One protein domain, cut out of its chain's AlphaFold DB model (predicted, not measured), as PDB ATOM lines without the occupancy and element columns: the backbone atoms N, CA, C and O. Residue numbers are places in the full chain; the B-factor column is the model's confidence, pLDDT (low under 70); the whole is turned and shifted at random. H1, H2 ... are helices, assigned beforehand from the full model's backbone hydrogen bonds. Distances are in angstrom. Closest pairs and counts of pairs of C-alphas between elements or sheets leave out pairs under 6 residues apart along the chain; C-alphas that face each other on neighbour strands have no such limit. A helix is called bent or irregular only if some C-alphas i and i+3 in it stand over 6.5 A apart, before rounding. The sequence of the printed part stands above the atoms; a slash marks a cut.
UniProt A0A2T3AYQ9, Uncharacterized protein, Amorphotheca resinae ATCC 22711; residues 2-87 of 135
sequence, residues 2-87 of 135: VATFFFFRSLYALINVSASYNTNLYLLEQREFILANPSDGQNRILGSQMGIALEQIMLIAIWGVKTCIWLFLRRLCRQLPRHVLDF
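AT A GLANCE: This is residues 2 to 87 of the 135 residues of an uncharacterized protein of Amorphotheca resinae ATCC 22711 (UniProt A0A2T3AYQ9). One very long helix, H3, makes the length of the domain, and a shorter helix, H1, runs back beside its first half in the opposite direction, the two making a narrow V that opens toward the start of H1. The short helix H2 sits in the turn between them at the beginning of H3, and another short helix, H4, turns off about crosswise beyond the far end of H3, where residues 62 to 76 of H3 stick out with nothing beside them. The printed part has 86 residues with four named helices, in the order H1, H2, H3, H4, and no named strand, and the class is all helix. The whole is extended, with a radius of gyration of the C-alphas of 22.0 A, and its outline is a rod spanning 73 by 28 by 13 A.

HOW THE PARTS SIT: The printed part begins with H1, residues 2 to 20. H3, residues 38 to 79, touches H1 with 6 pairs of C-alphas within 8 A. The closest C-alphas of the two are those of Ser 18 and Met 50, 6.4 A apart. Their lines stand at a shallow tilt of 27 degrees, and they run opposite ways. H1 touches H3 with residues 14 to 18 alone, and H3 touches H1 with residues 47 to 54 alone. A short link of 7 residues leads from H1 to H2, residues 28 to 35, and H1 and H2 are apart. H2 is irregular: its C-alphas 29 and 32 are 7.2 A apart. H2 and H3 only just touch, with 3 pairs of C-alphas within 8 A, and they touch only at the corner by their tight link of 2 residues. Their closest C-alphas are those of Ile 34 and Asp 40, 6.1 A apart, and H3 takes part with residues 40 to 41 alone. The two lines are about perpendicular at 72 degrees, only just past a steep tilt. A second tight link of 2 residues leads from H3 to H4, residues 82 to 87. H3 and H4 are close but not clearly touching: their closest C-alphas, those of Cys 77 and Leu 85, are 7.9 A apart, and their lines are about perpendicular at 87 degrees. H4 is apart from H1 and from H2. In H3 and H4 every O i to N i+4 pair is within hydrogen-bond range, while in H1 it is 14 of 15 pairs and in H2 2 of 4.

IN THESE COORDINATES: H1 runs from Val 2, whose C-alpha is at (17.269, -32.422, 34.639), to Ser 20, and is 27.5 A long from first to last C-alpha. H2, from Leu 28 to Leu 35, measures 11.2 A. H3 begins at Pro 38, with its C-alpha at (30.809, -16.069, -1.341), and ends at Gln 79, with its C-alpha at (27.634, -28.686, 59.281). That is 42 residues and 62.0 A, and z rises along the helix. H4, from Arg 82 to Phe 87, measures 8.6 A, and C-alpha 87 is at (41.722, -27.443, 65.792).

THE WHOLE: The two C-alphas farthest apart, those of Ala 36 and His 83, are 72.9 A apart, while the first and last printed C-alphas, those of Val 2 and Phe 87, are 39.9 A apart. The printed part has no cut, and no link is long. Residues 27 to 33, of which 28 to 33 belong to H2, stand free, and so do residues 62 to 76 of H3 and residues 78 to 84, of which 82 to 84 belong to H4. The mean pLDDT of the printed part is 78.2, and the model's confidence is low, under 70, at residues 22 to 26, residue 34 and residues 81 to 87.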
ATOM      1  N   VAL A   2      17.821 -32.910  35.923       79.88
ATOM      2  CA  VAL A   2      17.269 -32.422  34.639       79.88
ATOM      3  C   VAL A   2      18.107 -31.284  34.030       79.88
ATOM      4  O   VAL A   2      18.551 -31.392  32.893       79.88
ATOM      5  N   ALA A   3      18.426 -30.242  34.807       73.31
ATOM      6  CA  ALA A   3      19.241 -29.114  34.333       73.31
ATOM      7  C   ALA A   3      20.643 -29.534  33.846       73.31
ATOM      8  O   ALA A   3      21.114 -29.076  32.810       73.31
ATOM      9  N   THR A   4      21.288 -30.460  34.559       78.06
ATOM     10  CA  THR A   4      22.584 -31.033  34.168       78.06
ATOM     11  C   THR A   4      22.490 -31.831  32.868       78.06
ATOM     12  O   THR A   4      23.396 -31.751  32.048       78.06
ATOM     13  N   PHE A   5      21.387 -32.550  32.642       81.50
ATOM     14  CA  PHE A   5      21.169 -33.316  31.414       81.50
ATOM     15  C   PHE A   5      21.027 -32.400  30.193       81.50
ATOM     16  O   PHE A   5      21.669 -32.633  29.171       81.50
ATOM     17  N   PHE A   6      20.247 -31.320  30.318       78.62
ATOM     18  CA  PHE A   6      20.113 -30.312  29.264       78.62
ATOM     19  C   PHE A   6      21.437 -29.611  28.975       78.62
ATOM     20  O   PHE A   6      21.813 -29.492  27.816       78.62
ATOM     21  N   PHE A   7      22.188 -29.236  30.011       79.69
ATOM     22  CA  PHE A   7      23.498 -28.611  29.846       79.69
ATOM     23  C   PHE A   7      24.481 -29.512  29.079       79.69
ATOM     24  O   PHE A   7      25.077 -29.078  28.093       79.69
ATOM     25  N   PHE A   8      24.592 -30.787  29.468       80.00
ATOM     26  CA  PHE A   8      25.429 -31.759  28.758       80.00
ATOM     27  C   PHE A   8      24.955 -32.005  27.323       80.00
ATOM     28  O   PHE A   8      25.777 -32.103  26.412       80.00
ATOM     29  N   ARG A   9      23.638 -32.071  27.096       84.50
ATOM     30  CA  ARG A   9      23.063 -32.254  25.759       84.50
ATOM     31  C   ARG A   9      23.354 -31.061  24.847       84.50
ATOM     32  O   ARG A   9      23.709 -31.274  23.692       84.50
ATOM     33  N   SER A  10      23.235 -29.836  25.358       78.44
ATOM     34  CA  SER A  10      23.557 -28.606  24.628       78.44
ATOM     35  C   SER A  10      25.041 -28.528  24.276       78.44
ATOM     36  O   SER A  10      25.368 -28.245  23.130       78.44
ATOM     37  N   LEU A  11      25.930 -28.853  25.220       78.31
ATOM     38  CA  LEU A  11      27.374 -28.951  24.971       78.31
ATOM     39  C   LEU A  11      27.697 -29.966  23.872       78.31
ATOM     40  O   LEU A  11      28.419 -29.648  22.932       78.31
ATOM     41  N   TYR A  12      27.124 -31.168  23.958       85.31
ATOM     42  CA  TYR A  12      27.335 -32.218  22.963       85.31
ATOM     43  C   TYR A  12      26.864 -31.792  21.565       85.31
ATOM     44  O   TYR A  12      27.569 -32.001  20.580       85.31
ATOM     45  N   ALA A  13      25.695 -31.150  21.474       82.50
ATOM     46  CA  ALA A  13      25.169 -30.640  20.214       82.50
ATOM     47  C   ALA A  13      26.047 -29.523  19.626       82.50
ATOM     48  O   ALA A  13      26.372 -29.577  18.443       82.50
ATOM     49  N   LEU A  14      26.477 -28.550  20.439       76.75
ATOM     50  CA  LEU A  14      27.334 -27.448  19.985       76.75
ATOM     51  C   LEU A  14      28.692 -27.940  19.485       76.75
ATOM     52  O   LEU A  14      29.166 -27.456  18.463       76.75
ATOM     53  N   ILE A  15      29.294 -28.920  20.160       83.38
ATOM     54  CA  ILE A  15      30.563 -29.513  19.721       83.38
ATOM     55  C   ILE A  15      30.386 -30.186  18.357       83.38
ATOM     56  O   ILE A  15      31.169 -29.935  17.442       83.38
ATOM     57  N   ASN A  16      29.334 -30.989  18.196       83.44
ATOM     58  CA  ASN A  16      29.084 -31.720  16.953       83.44
ATOM     59  C   ASN A  16      28.794 -30.771  15.772       83.44
ATOM     60  O   ASN A  16      29.263 -30.976  14.654       83.44
ATOM     61  N   VAL A  17      28.072 -29.682  16.042       81.00
ATOM     62  CA  VAL A  17      27.827 -28.611  15.071       81.00
ATOM     63  C   VAL A  17      29.120 -27.866  14.742       81.00
ATOM     64  O   VAL A  17      29.402 -27.638  13.570       81.00
ATOM     65  N   SER A  18      29.954 -27.545  15.735       76.75
ATOM     66  CA  SER A  18      31.225 -26.850  15.498       76.75
ATOM     67  C   SER A  18      32.200 -27.662  14.649       76.75
ATOM     68  O   SER A  18      32.878 -27.093  13.803       76.75
ATOM     69  N   ALA A  19      32.205 -28.991  14.800       75.75
ATOM     70  CA  ALA A  19      33.009 -29.893  13.980       75.75
ATOM     71  C   ALA A  19      32.559 -29.934  12.509       75.75
ATOM     72  O   ALA A  19      33.334 -30.335  11.645       75.75
ATOM     73  N   SER A  20      31.321 -29.520  12.218       76.44
ATOM     74  CA  SER A  20      30.783 -29.468  10.854       76.44
ATOM     75  C   SER A  20      31.121 -28.160  10.128       76.44
ATOM     76  O   SER A  20      30.969 -28.087   8.909       76.44
ATOM     77  N   TYR A  21      31.582 -27.128  10.844       70.31
ATOM     78  CA  TYR A  21      31.987 -25.857  10.247       70.31
ATOM     79  C   TYR A  21      33.505 -25.782  10.104       70.31
ATOM     80  O   TYR A  21      34.252 -25.930  11.069       70.31
ATOM     81  N   ASN A  22      33.968 -25.469   8.894       61.94
ATOM     82  CA  ASN A  22      35.366 -25.125   8.669       61.94
ATOM     83  C   ASN A  22      35.687 -23.817   9.401       61.94
ATOM     84  O   ASN A  22      35.132 -22.761   9.088       61.94
ATOM     85  N   THR A  23      36.576 -23.884  10.389       63.44
ATOM     86  CA  THR A  23      37.054 -22.704  11.111       63.44
ATOM     87  C   THR A  23      37.971 -21.873  10.207       63.44
ATOM     88  O   THR A  23      38.443 -22.323   9.163       63.44
ATOM     89  N   ASN A  24      38.224 -20.616  10.578       60.38
ATOM     90  CA  ASN A  24      39.018 -19.664   9.788       60.38
ATOM     91  C   ASN A  24      40.506 -20.069   9.614       60.38
ATOM     92  O   ASN A  24      41.294 -19.310   9.057       60.38
ATOM     93  N   LEU A  25      40.917 -21.254  10.075       63.91
ATOM     94  CA  LEU A  25      42.247 -21.800   9.838       63.91
ATOM     95  C   LEU A  25      42.262 -22.544   8.496       63.91
ATOM     96  O   LEU A  25      41.609 -23.569   8.324       63.91
ATOM     97  N   TYR A  26      42.996 -22.020   7.524       67.25
ATOM     98  CA  TYR A  26      43.228 -22.658   6.229       67.25
ATOM     99  C   TYR A  26      44.625 -22.334   5.736       67.25
ATOM    100  O   TYR A  26      45.206 -21.314   6.112       67.25
ATOM    101  N   LEU A  27      45.158 -23.209   4.885       73.75
ATOM    102  CA  LEU A  27      46.424 -22.962   4.211       73.75
ATOM    103  C   LEU A  27      46.303 -21.718   3.324       73.75
ATOM    104  O   LEU A  27      45.317 -21.553   2.607       73.75
ATOM    105  N   LEU A  28      47.327 -20.861   3.354       72.75
ATOM    106  CA  LEU A  28      47.371 -19.613   2.578       72.75
ATOM    107  C   LEU A  28      47.156 -19.849   1.074       72.75
ATOM    108  O   LEU A  28      46.559 -19.011   0.410       72.75
ATOM    109  N   GLU A  29      47.557 -21.014   0.574       77.62
ATOM    110  CA  GLU A  29      47.403 -21.441  -0.821       77.62
ATOM    111  C   GLU A  29      45.937 -21.671  -1.229       77.62
ATOM    112  O   GLU A  29      45.571 -21.504  -2.386       77.62
ATOM    113  N   GLN A  30      45.063 -22.002  -0.276       74.00
ATOM    114  CA  GLN A  30      43.635 -22.244  -0.521       74.00
ATOM    115  C   GLN A  30      42.798 -20.964  -0.395       74.00
ATOM    116  O   GLN A  30      41.592 -20.976  -0.642       74.00
ATOM    117  N   ARG A  31      43.429 -19.847  -0.010       73.88
ATOM    118  CA  ARG A  31      42.767 -18.564   0.245       73.88
ATOM    119  C   ARG A  31      41.977 -18.068  -0.953       73.88
ATOM    120  O   ARG A  31      40.830 -17.667  -0.785       73.88
ATOM    121  N   GLU A  32      42.577 -18.090  -2.136       73.69
ATOM    122  CA  GLU A  32      41.940 -17.551  -3.338       73.69
ATOM    123  C   GLU A  32      40.744 -18.397  -3.776       73.69
ATOM    124  O   GLU A  32      39.705 -17.848  -4.128       73.69
ATOM    125  N   PHE A  33      40.835 -19.721  -3.639       72.75
ATOM    126  CA  PHE A  33      39.735 -20.642  -3.932       72.75
ATOM    127  C   PHE A  33      38.545 -20.460  -2.975       72.75
ATOM    128  O   PHE A  33      37.393 -20.461  -3.398       72.75
ATOM    129  N   ILE A  34      38.821 -20.247  -1.686       64.88
ATOM    130  CA  ILE A  34      37.792 -20.045  -0.655       64.88
ATOM    131  C   ILE A  34      37.142 -18.658  -0.777       64.88
ATOM    132  O   ILE A  34      35.944 -18.512  -0.553       64.88
ATOM    133  N   LEU A  35      37.924 -17.629  -1.113       71.88
ATOM    134  CA  LEU A  35      37.418 -16.265  -1.305       71.88
ATOM    135  C   LEU A  35      36.682 -16.088  -2.638       71.88
ATOM    136  O   LEU A  35      35.879 -15.166  -2.757       71.88
ATOM    137  N   ALA A  36      36.919 -16.967  -3.616       78.75
ATOM    138  CA  ALA A  36      36.201 -16.968  -4.886       78.75
ATOM    139  C   ALA A  36      34.717 -17.342  -4.733       78.75
ATOM    140  O   ALA A  36      33.911 -16.958  -5.580       78.75
ATOM    141  N   ASN A  37      34.342 -18.061  -3.666       79.06
ATOM    142  CA  ASN A  37      32.971 -18.504  -3.445       79.06
ATOM    143  C   ASN A  37      32.337 -17.791  -2.229       79.06
ATOM    144  O   ASN A  37      32.709 -18.062  -1.082       79.06
ATOM    145  N   PRO A  38      31.361 -16.884  -2.428       77.31
ATOM    146  CA  PRO A  38      30.809 -16.069  -1.341       77.31
ATOM    147  C   PRO A  38      30.092 -16.895  -0.257       77.31
ATOM    148  O   PRO A  38      30.027 -16.470   0.899       77.31
ATOM    149  N   SER A  39      29.589 -18.087  -0.596       79.75
ATOM    150  CA  SER A  39      28.955 -19.011   0.351       79.75
ATOM    151  C   SER A  39      29.944 -19.614   1.354       79.75
ATOM    152  O   SER A  39      29.611 -19.772   2.530       79.75
ATOM    153  N   ASP A  40      31.176 -19.903   0.930       76.00
ATOM    154  CA  ASP A  40      32.202 -20.460   1.816       76.00
ATOM    155  C   ASP A  40      32.699 -19.416   2.816       76.00
ATOM    156  O   ASP A  40      32.910 -19.728   3.992       76.00
ATOM    157  N   GLY A  41      32.791 -18.151   2.393       77.31
ATOM    158  CA  GLY A  41      33.071 -17.028   3.286       77.31
ATOM    159  C   GLY A  41      32.065 -16.925   4.440       77.31
ATOM    160  O   GLY A  41      32.470 -16.816   5.598       77.31
ATOM    161  N   GLN A  42      30.761 -17.027   4.154       80.19
ATOM    162  CA  GLN A  42      29.715 -16.970   5.186       80.19
ATOM    163  C   GLN A  42      29.777 -18.150   6.163       80.19
ATOM    164  O   GLN A  42      29.756 -17.940   7.378       80.19
ATOM    165  N   ASN A  43      29.916 -19.378   5.658       79.50
ATOM    166  CA  ASN A  43      29.997 -20.579   6.499       79.50
ATOM    167  C   ASN A  43      31.177 -20.527   7.483       79.50
ATOM    168  O   ASN A  43      31.086 -21.013   8.611       79.50
ATOM    169  N   ARG A  44      32.274 -19.882   7.085       77.38
ATOM    170  CA  ARG A  44      33.486 -19.725   7.901       77.38
ATOM    171  C   ARG A  44      33.355 -18.641   8.965       77.38
ATOM    172  O   ARG A  44      33.860 -18.812  10.077       77.38
ATOM    173  N   ILE A  45      32.638 -17.557   8.667       83.31
ATOM    174  CA  ILE A  45      32.280 -16.532   9.659       83.31
ATOM    175  C   ILE A  45      31.388 -17.149  10.745       83.31
ATOM    176  O   ILE A  45      31.644 -16.948  11.933       83.31
ATOM    177  N   LEU A  46      30.403 -17.966  10.354       82.50
ATOM    178  CA  LEU A  46      29.541 -18.694  11.290       82.50
ATOM    179  C   LEU A  46      30.332 -19.693  12.146       82.50
ATOM    180  O   LEU A  46      30.156 -19.735  13.365       82.50
ATOM    181  N   GLY A  47      31.260 -20.436  11.536       81.12
ATOM    182  CA  GLY A  47      32.180 -21.316  12.260       81.12
ATOM    183  C   GLY A  47      33.028 -20.569  13.298       81.12
ATOM    184  O   GLY A  47      33.173 -21.028  14.431       81.12
ATOM    185  N   SER A  48      33.527 -19.376  12.957       84.25
ATOM    186  CA  SER A  48      34.285 -18.532  13.889       84.25
ATOM    187  C   SER A  48      33.431 -18.015  15.052       84.25
ATOM    188  O   SER A  48      33.901 -17.990  16.187       84.25
ATOM    189  N   GLN A  49      32.182 -17.614  14.801       84.44
ATOM    190  CA  GLN A  49      31.259 -17.161  15.849       84.44
ATOM    191  C   GLN A  49      30.884 -18.297  16.812       84.44
ATOM    192  O   GLN A  49      30.845 -18.090  18.027       84.44
ATOM    193  N   MET A  50      30.673 -19.508  16.287       83.38
ATOM    194  CA  MET A  50      30.446 -20.718  17.086       83.38
ATOM    195  C   MET A  50      31.645 -21.049  17.983       83.38
ATOM    196  O   MET A  50      31.456 -21.375  19.154       83.38
ATOM    197  N   GLY A  51      32.872 -20.933  17.462       82.69
ATOM    198  CA  GLY A  51      34.097 -21.153  18.238       82.69
ATOM    199  C   GLY A  51      34.208 -20.212  19.440       82.69
ATOM    200  O   GLY A  51      34.412 -20.662  20.565       82.69
ATOM    201  N   ILE A  52      33.954 -18.919  19.231       86.12
ATOM    202  CA  ILE A  52      33.942 -17.928  20.318       86.12
ATOM    203  C   ILE A  52      32.850 -18.264  21.346       86.12
ATOM    204  O   ILE A  52      33.086 -18.197  22.551       86.12
ATOM    205  N   ALA A  53      31.658 -18.672  20.901       82.31
ATOM    206  CA  ALA A  53      30.587 -19.084  21.810       82.31
ATOM    207  C   ALA A  53      30.981 -20.307  22.663       82.31
ATOM    208  O   ALA A  53      30.686 -20.348  23.859       82.31
ATOM    209  N   LEU A  54      31.687 -21.277  22.077       83.31
ATOM    210  CA  LEU A  54      32.223 -22.443  22.785       83.31
ATOM    211  C   LEU A  54      33.244 -22.051  23.859       83.31
ATOM    212  O   LEU A  54      33.168 -22.560  24.980       83.31
ATOM    213  N   GLU A  55      34.142 -21.112  23.563       85.81
ATOM    214  CA  GLU A  55      35.094 -20.579  24.547       85.81
ATOM    215  C   GLU A  55      34.372 -19.934  25.738       85.81
ATOM    216  O   GLU A  55      34.713 -20.192  26.897       85.81
ATOM    217  N   GLN A  56      33.317 -19.154  25.478       86.88
ATOM    218  CA  GLN A  56      32.526 -18.531  26.543       86.88
ATOM    219  C   GLN A  56      31.791 -19.567  27.394       86.88
ATOM    220  O   GLN A  56      31.765 -19.458  28.620       86.88
ATOM    221  N   ILE A  57      31.231 -20.608  26.777       84.50
ATOM    222  CA  ILE A  57      30.555 -21.684  27.512       84.50
ATOM    223  C   ILE A  57      31.550 -22.451  28.390       84.50
ATOM    224  O   ILE A  57      31.222 -22.785  29.531       84.50
ATOM    225  N   MET A  58      32.775 -22.681  27.912       85.12
ATOM    226  CA  MET A  58      33.837 -23.296  28.709       85.12
ATOM    227  C   MET A  58      34.198 -22.436  29.931       85.12
ATOM    228  O   MET A  58      34.277 -22.952  31.049       85.12
ATOM    229  N   LEU A  59      34.346 -21.120  29.753       88.25
ATOM    230  CA  LEU A  59      34.569 -20.169  30.848       88.25
ATOM    231  C   LEU A  59      33.418 -20.181  31.863       88.25
ATOM    232  O   LEU A  59      33.655 -20.291  33.069       88.25
ATOM    233  N   ILE A  60      32.173 -20.138  31.389       85.69
ATOM    234  CA  ILE A  60      30.977 -20.198  32.239       85.69
ATOM    235  C   ILE A  60      30.930 -21.519  33.016       85.69
ATOM    236  O   ILE A  60      30.609 -21.514  34.205       85.69
ATOM    237  N   ALA A  61      31.301 -22.642  32.398       83.31
ATOM    238  CA  ALA A  61      31.356 -23.939  33.068       83.31
ATOM    239  C   ALA A  61      32.385 -23.950  34.211       83.31
ATOM    240  O   ALA A  61      32.073 -24.406  35.312       83.31
ATOM    241  N   ILE A  62      33.582 -23.390  33.995       88.19
ATOM    242  CA  ILE A  62      34.628 -23.277  35.026       88.19
ATOM    243  C   ILE A  62      34.136 -22.428  36.208       88.19
ATOM    244  O   ILE A  62      34.265 -22.827  37.371       88.19
ATOM    245  N   TRP A  63      33.520 -21.279  35.922       87.38
ATOM    246  CA  TRP A  63      32.932 -20.410  36.944       87.38
ATOM    247  C   TRP A  63      31.762 -21.076  37.684       87.38
ATOM    248  O   TRP A  63      31.639 -20.945  38.908       87.38
ATOM    249  N   GLY A  64      30.943 -21.851  36.973       83.50
ATOM    250  CA  GLY A  64      29.857 -22.644  37.539       83.50
ATOM    251  C   GLY A  64      30.363 -23.705  38.515       83.50
ATOM    252  O   GLY A  64      29.897 -23.767  39.655       83.50
ATOM    253  N   VAL A  65      31.372 -24.490  38.122       83.38
ATOM    254  CA  VAL A  65      31.993 -25.510  38.984       83.38
ATOM    255  C   VAL A  65      32.624 -24.871  40.219       83.38
ATOM    256  O   VAL A  65      32.386 -25.338  41.334       83.38
ATOM    257  N   LYS A  66      33.357 -23.761  40.060       87.69
ATOM    258  CA  LYS A  66      33.945 -23.017  41.185       87.69
ATOM    259  C   LYS A  66      32.877 -22.580  42.192       87.69
ATOM    260  O   LYS A  66      33.051 -22.774  43.395       87.69
ATOM    261  N   THR A  67      31.758 -22.044  41.704       83.56
ATOM    262  CA  THR A  67      30.618 -21.644  42.542       83.56
ATOM    263  C   THR A  67      29.974 -22.849  43.230       83.56
ATOM    264  O   THR A  67      29.677 -22.794  44.422       83.56
ATOM    265  N   CYS A  68      29.808 -23.964  42.518       83.50
ATOM    266  CA  CYS A  68      29.213 -25.182  43.061       83.50
ATOM    267  C   CYS A  68      30.078 -25.789  44.180       83.50
ATOM    268  O   CYS A  68      29.558 -26.137  45.242       83.50
ATOM    269  N   ILE A  69      31.401 -25.831  43.985       87.00
ATOM    270  CA  ILE A  69      32.372 -26.244  45.009       87.00
ATOM    271  C   ILE A  69      32.318 -25.296  46.207       87.00
ATOM    272  O   ILE A  69      32.278 -25.755  47.345       87.00
ATOM    273  N   TRP A  70      32.279 -23.981  45.979       89.25
ATOM    274  CA  TRP A  70      32.213 -23.002  47.064       89.25
ATOM    275  C   TRP A  70      30.940 -23.150  47.907       89.25
ATOM    276  O   TRP A  70      31.007 -23.149  49.135       89.25
ATOM    277  N   LEU A  71      29.782 -23.342  47.270       85.69
ATOM    278  CA  LEU A  71      28.515 -23.587  47.964       85.69
ATOM    279  C   LEU A  71      28.527 -24.908  48.740       85.69
ATOM    280  O   LEU A  71      28.057 -24.949  49.880       85.69
ATOM    281  N   PHE A  72      29.083 -25.967  48.149       83.94
ATOM    282  CA  PHE A  72      29.256 -27.257  48.811       83.94
ATOM    283  C   PHE A  72      30.150 -27.128  50.047       83.94
ATOM    284  O   PHE A  72      29.753 -27.526  51.141       83.94
ATOM    285  N   LEU A  73      31.306 -26.479  49.902       86.31
ATOM    286  CA  LEU A  73      32.244 -26.251  50.994       86.31
ATOM    287  C   LEU A  73      31.625 -25.380  52.090       86.31
ATOM    288  O   LEU A  73      31.769 -25.675  53.269       86.31
ATOM    289  N   ARG A  74      30.856 -24.351  51.722       84.44
ATOM    290  CA  ARG A  74      30.141 -23.509  52.685       84.44
ATOM    291  C   ARG A  74      29.096 -24.299  53.469       84.44
ATOM    292  O   ARG A  74      28.945 -24.070  54.666       84.44
ATOM    293  N   ARG A  75      28.371 -25.219  52.827       85.31
ATOM    294  CA  ARG A  75      27.452 -26.123  53.535       85.31
ATOM    295  C   ARG A  75      28.206 -27.075  54.457       85.31
ATOM    296  O   ARG A  75      27.815 -27.199  55.613       85.31
ATOM    297  N   LEU A  76      29.304 -27.657  53.983       83.81
ATOM    298  CA  LEU A  76      30.144 -28.560  54.764       83.81
ATOM    299  C   LEU A  76      30.720 -27.862  56.005       83.81
ATOM    300  O   LEU A  76      30.556 -28.353  57.114       83.81
ATOM    301  N   CYS A  77      31.283 -26.660  55.859       82.94
ATOM    302  CA  CYS A  77      31.802 -25.870  56.980       82.94
ATOM    303  C   CYS A  77      30.718 -25.414  57.970       82.94
ATOM    304  O   CYS A  77      31.033 -25.172  59.129       82.94
ATOM    305  N   ARG A  78      29.451 -25.283  57.547       76.88
ATOM    306  CA  ARG A  78      28.334 -24.995  58.470       76.88
ATOM    307  C   ARG A  78      27.862 -26.229  59.236       76.88
ATOM    308  O   ARG A  78      27.306 -26.065  60.315       76.88
ATOM    309  N   GLN A  79      28.030 -27.419  58.665       76.56
ATOM    310  CA  GLN A  79      27.634 -28.686  59.281       76.56
ATOM    311  C   GLN A  79      28.763 -29.333  60.090       76.56
ATOM    312  O   GLN A  79      28.486 -30.153  60.962       76.56
ATOM    313  N   LEU A  80      30.021 -28.956  59.847       72.06
ATOM    314  CA  LEU A  80      31.134 -29.378  60.687       72.06
ATOM    315  C   LEU A  80      31.073 -28.672  62.049       72.06
ATOM    316  O   LEU A  80      30.953 -27.443  62.103       72.06
ATOM    317  N   PRO A  81      31.211 -29.414  63.159       68.38
ATOM    318  CA  PRO A  81      31.363 -28.813  64.471       68.38
ATOM    319  C   PRO A  81      32.565 -27.860  64.489       68.38
ATOM    320  O   PRO A  81      33.669 -28.242  64.092       68.38
ATOM    321  N   ARG A  82      32.366 -26.625  64.975       63.06
ATOM    322  CA  ARG A  82      33.405 -25.574  65.014       63.06
ATOM    323  C   ARG A  82      34.725 -26.050  65.631       63.06
ATOM    324  O   ARG A  82      35.777 -25.705  65.115       63.06
ATOM    325  N   HIS A  83      34.668 -26.948  66.618       62.94
ATOM    326  CA  HIS A  83      35.854 -27.493  67.281       62.94
ATOM    327  C   HIS A  83      36.829 -28.227  66.337       62.94
ATOM    328  O   HIS A  83      38.031 -28.208  66.581       62.94
ATOM    329  N   VAL A  84      36.355 -28.835  65.240       64.06
ATOM    330  CA  VAL A  84      37.220 -29.515  64.252       64.06
ATOM    331  C   VAL A  84      37.915 -28.505  63.326       64.06
ATOM    332  O   VAL A  84      39.075 -28.681  62.941       64.06
ATOM    333  N   LEU A  85      37.217 -27.418  62.984       61.31
ATOM    334  CA  LEU A  85      37.764 -26.311  62.192       61.31
ATOM    335  C   LEU A  85      38.770 -25.492  63.008       61.31
ATOM    336  O   LEU A  85      39.865 -25.224  62.519       61.31
ATOM    337  N   ASP A  86      38.454 -25.200  64.270       60.56
ATOM    338  CA  ASP A  86      39.343 -24.474  65.177       60.56
ATOM    339  C   ASP A  86      40.635 -25.261  65.432       60.56
ATOM    340  O   ASP A  86      41.722 -24.689  65.377       60.56
ATOM    341  N   PHE A  87      40.548 -26.586  65.607       60.03
ATOM    342  CA  PHE A  87      41.722 -27.443  65.792       60.03
ATOM    343  C   PHE A  87      42.627 -27.489  64.553       60.03
ATOM    344  O   PHE A  87      43.848 -27.482  64.678       60.03
TER     345      PHE A  87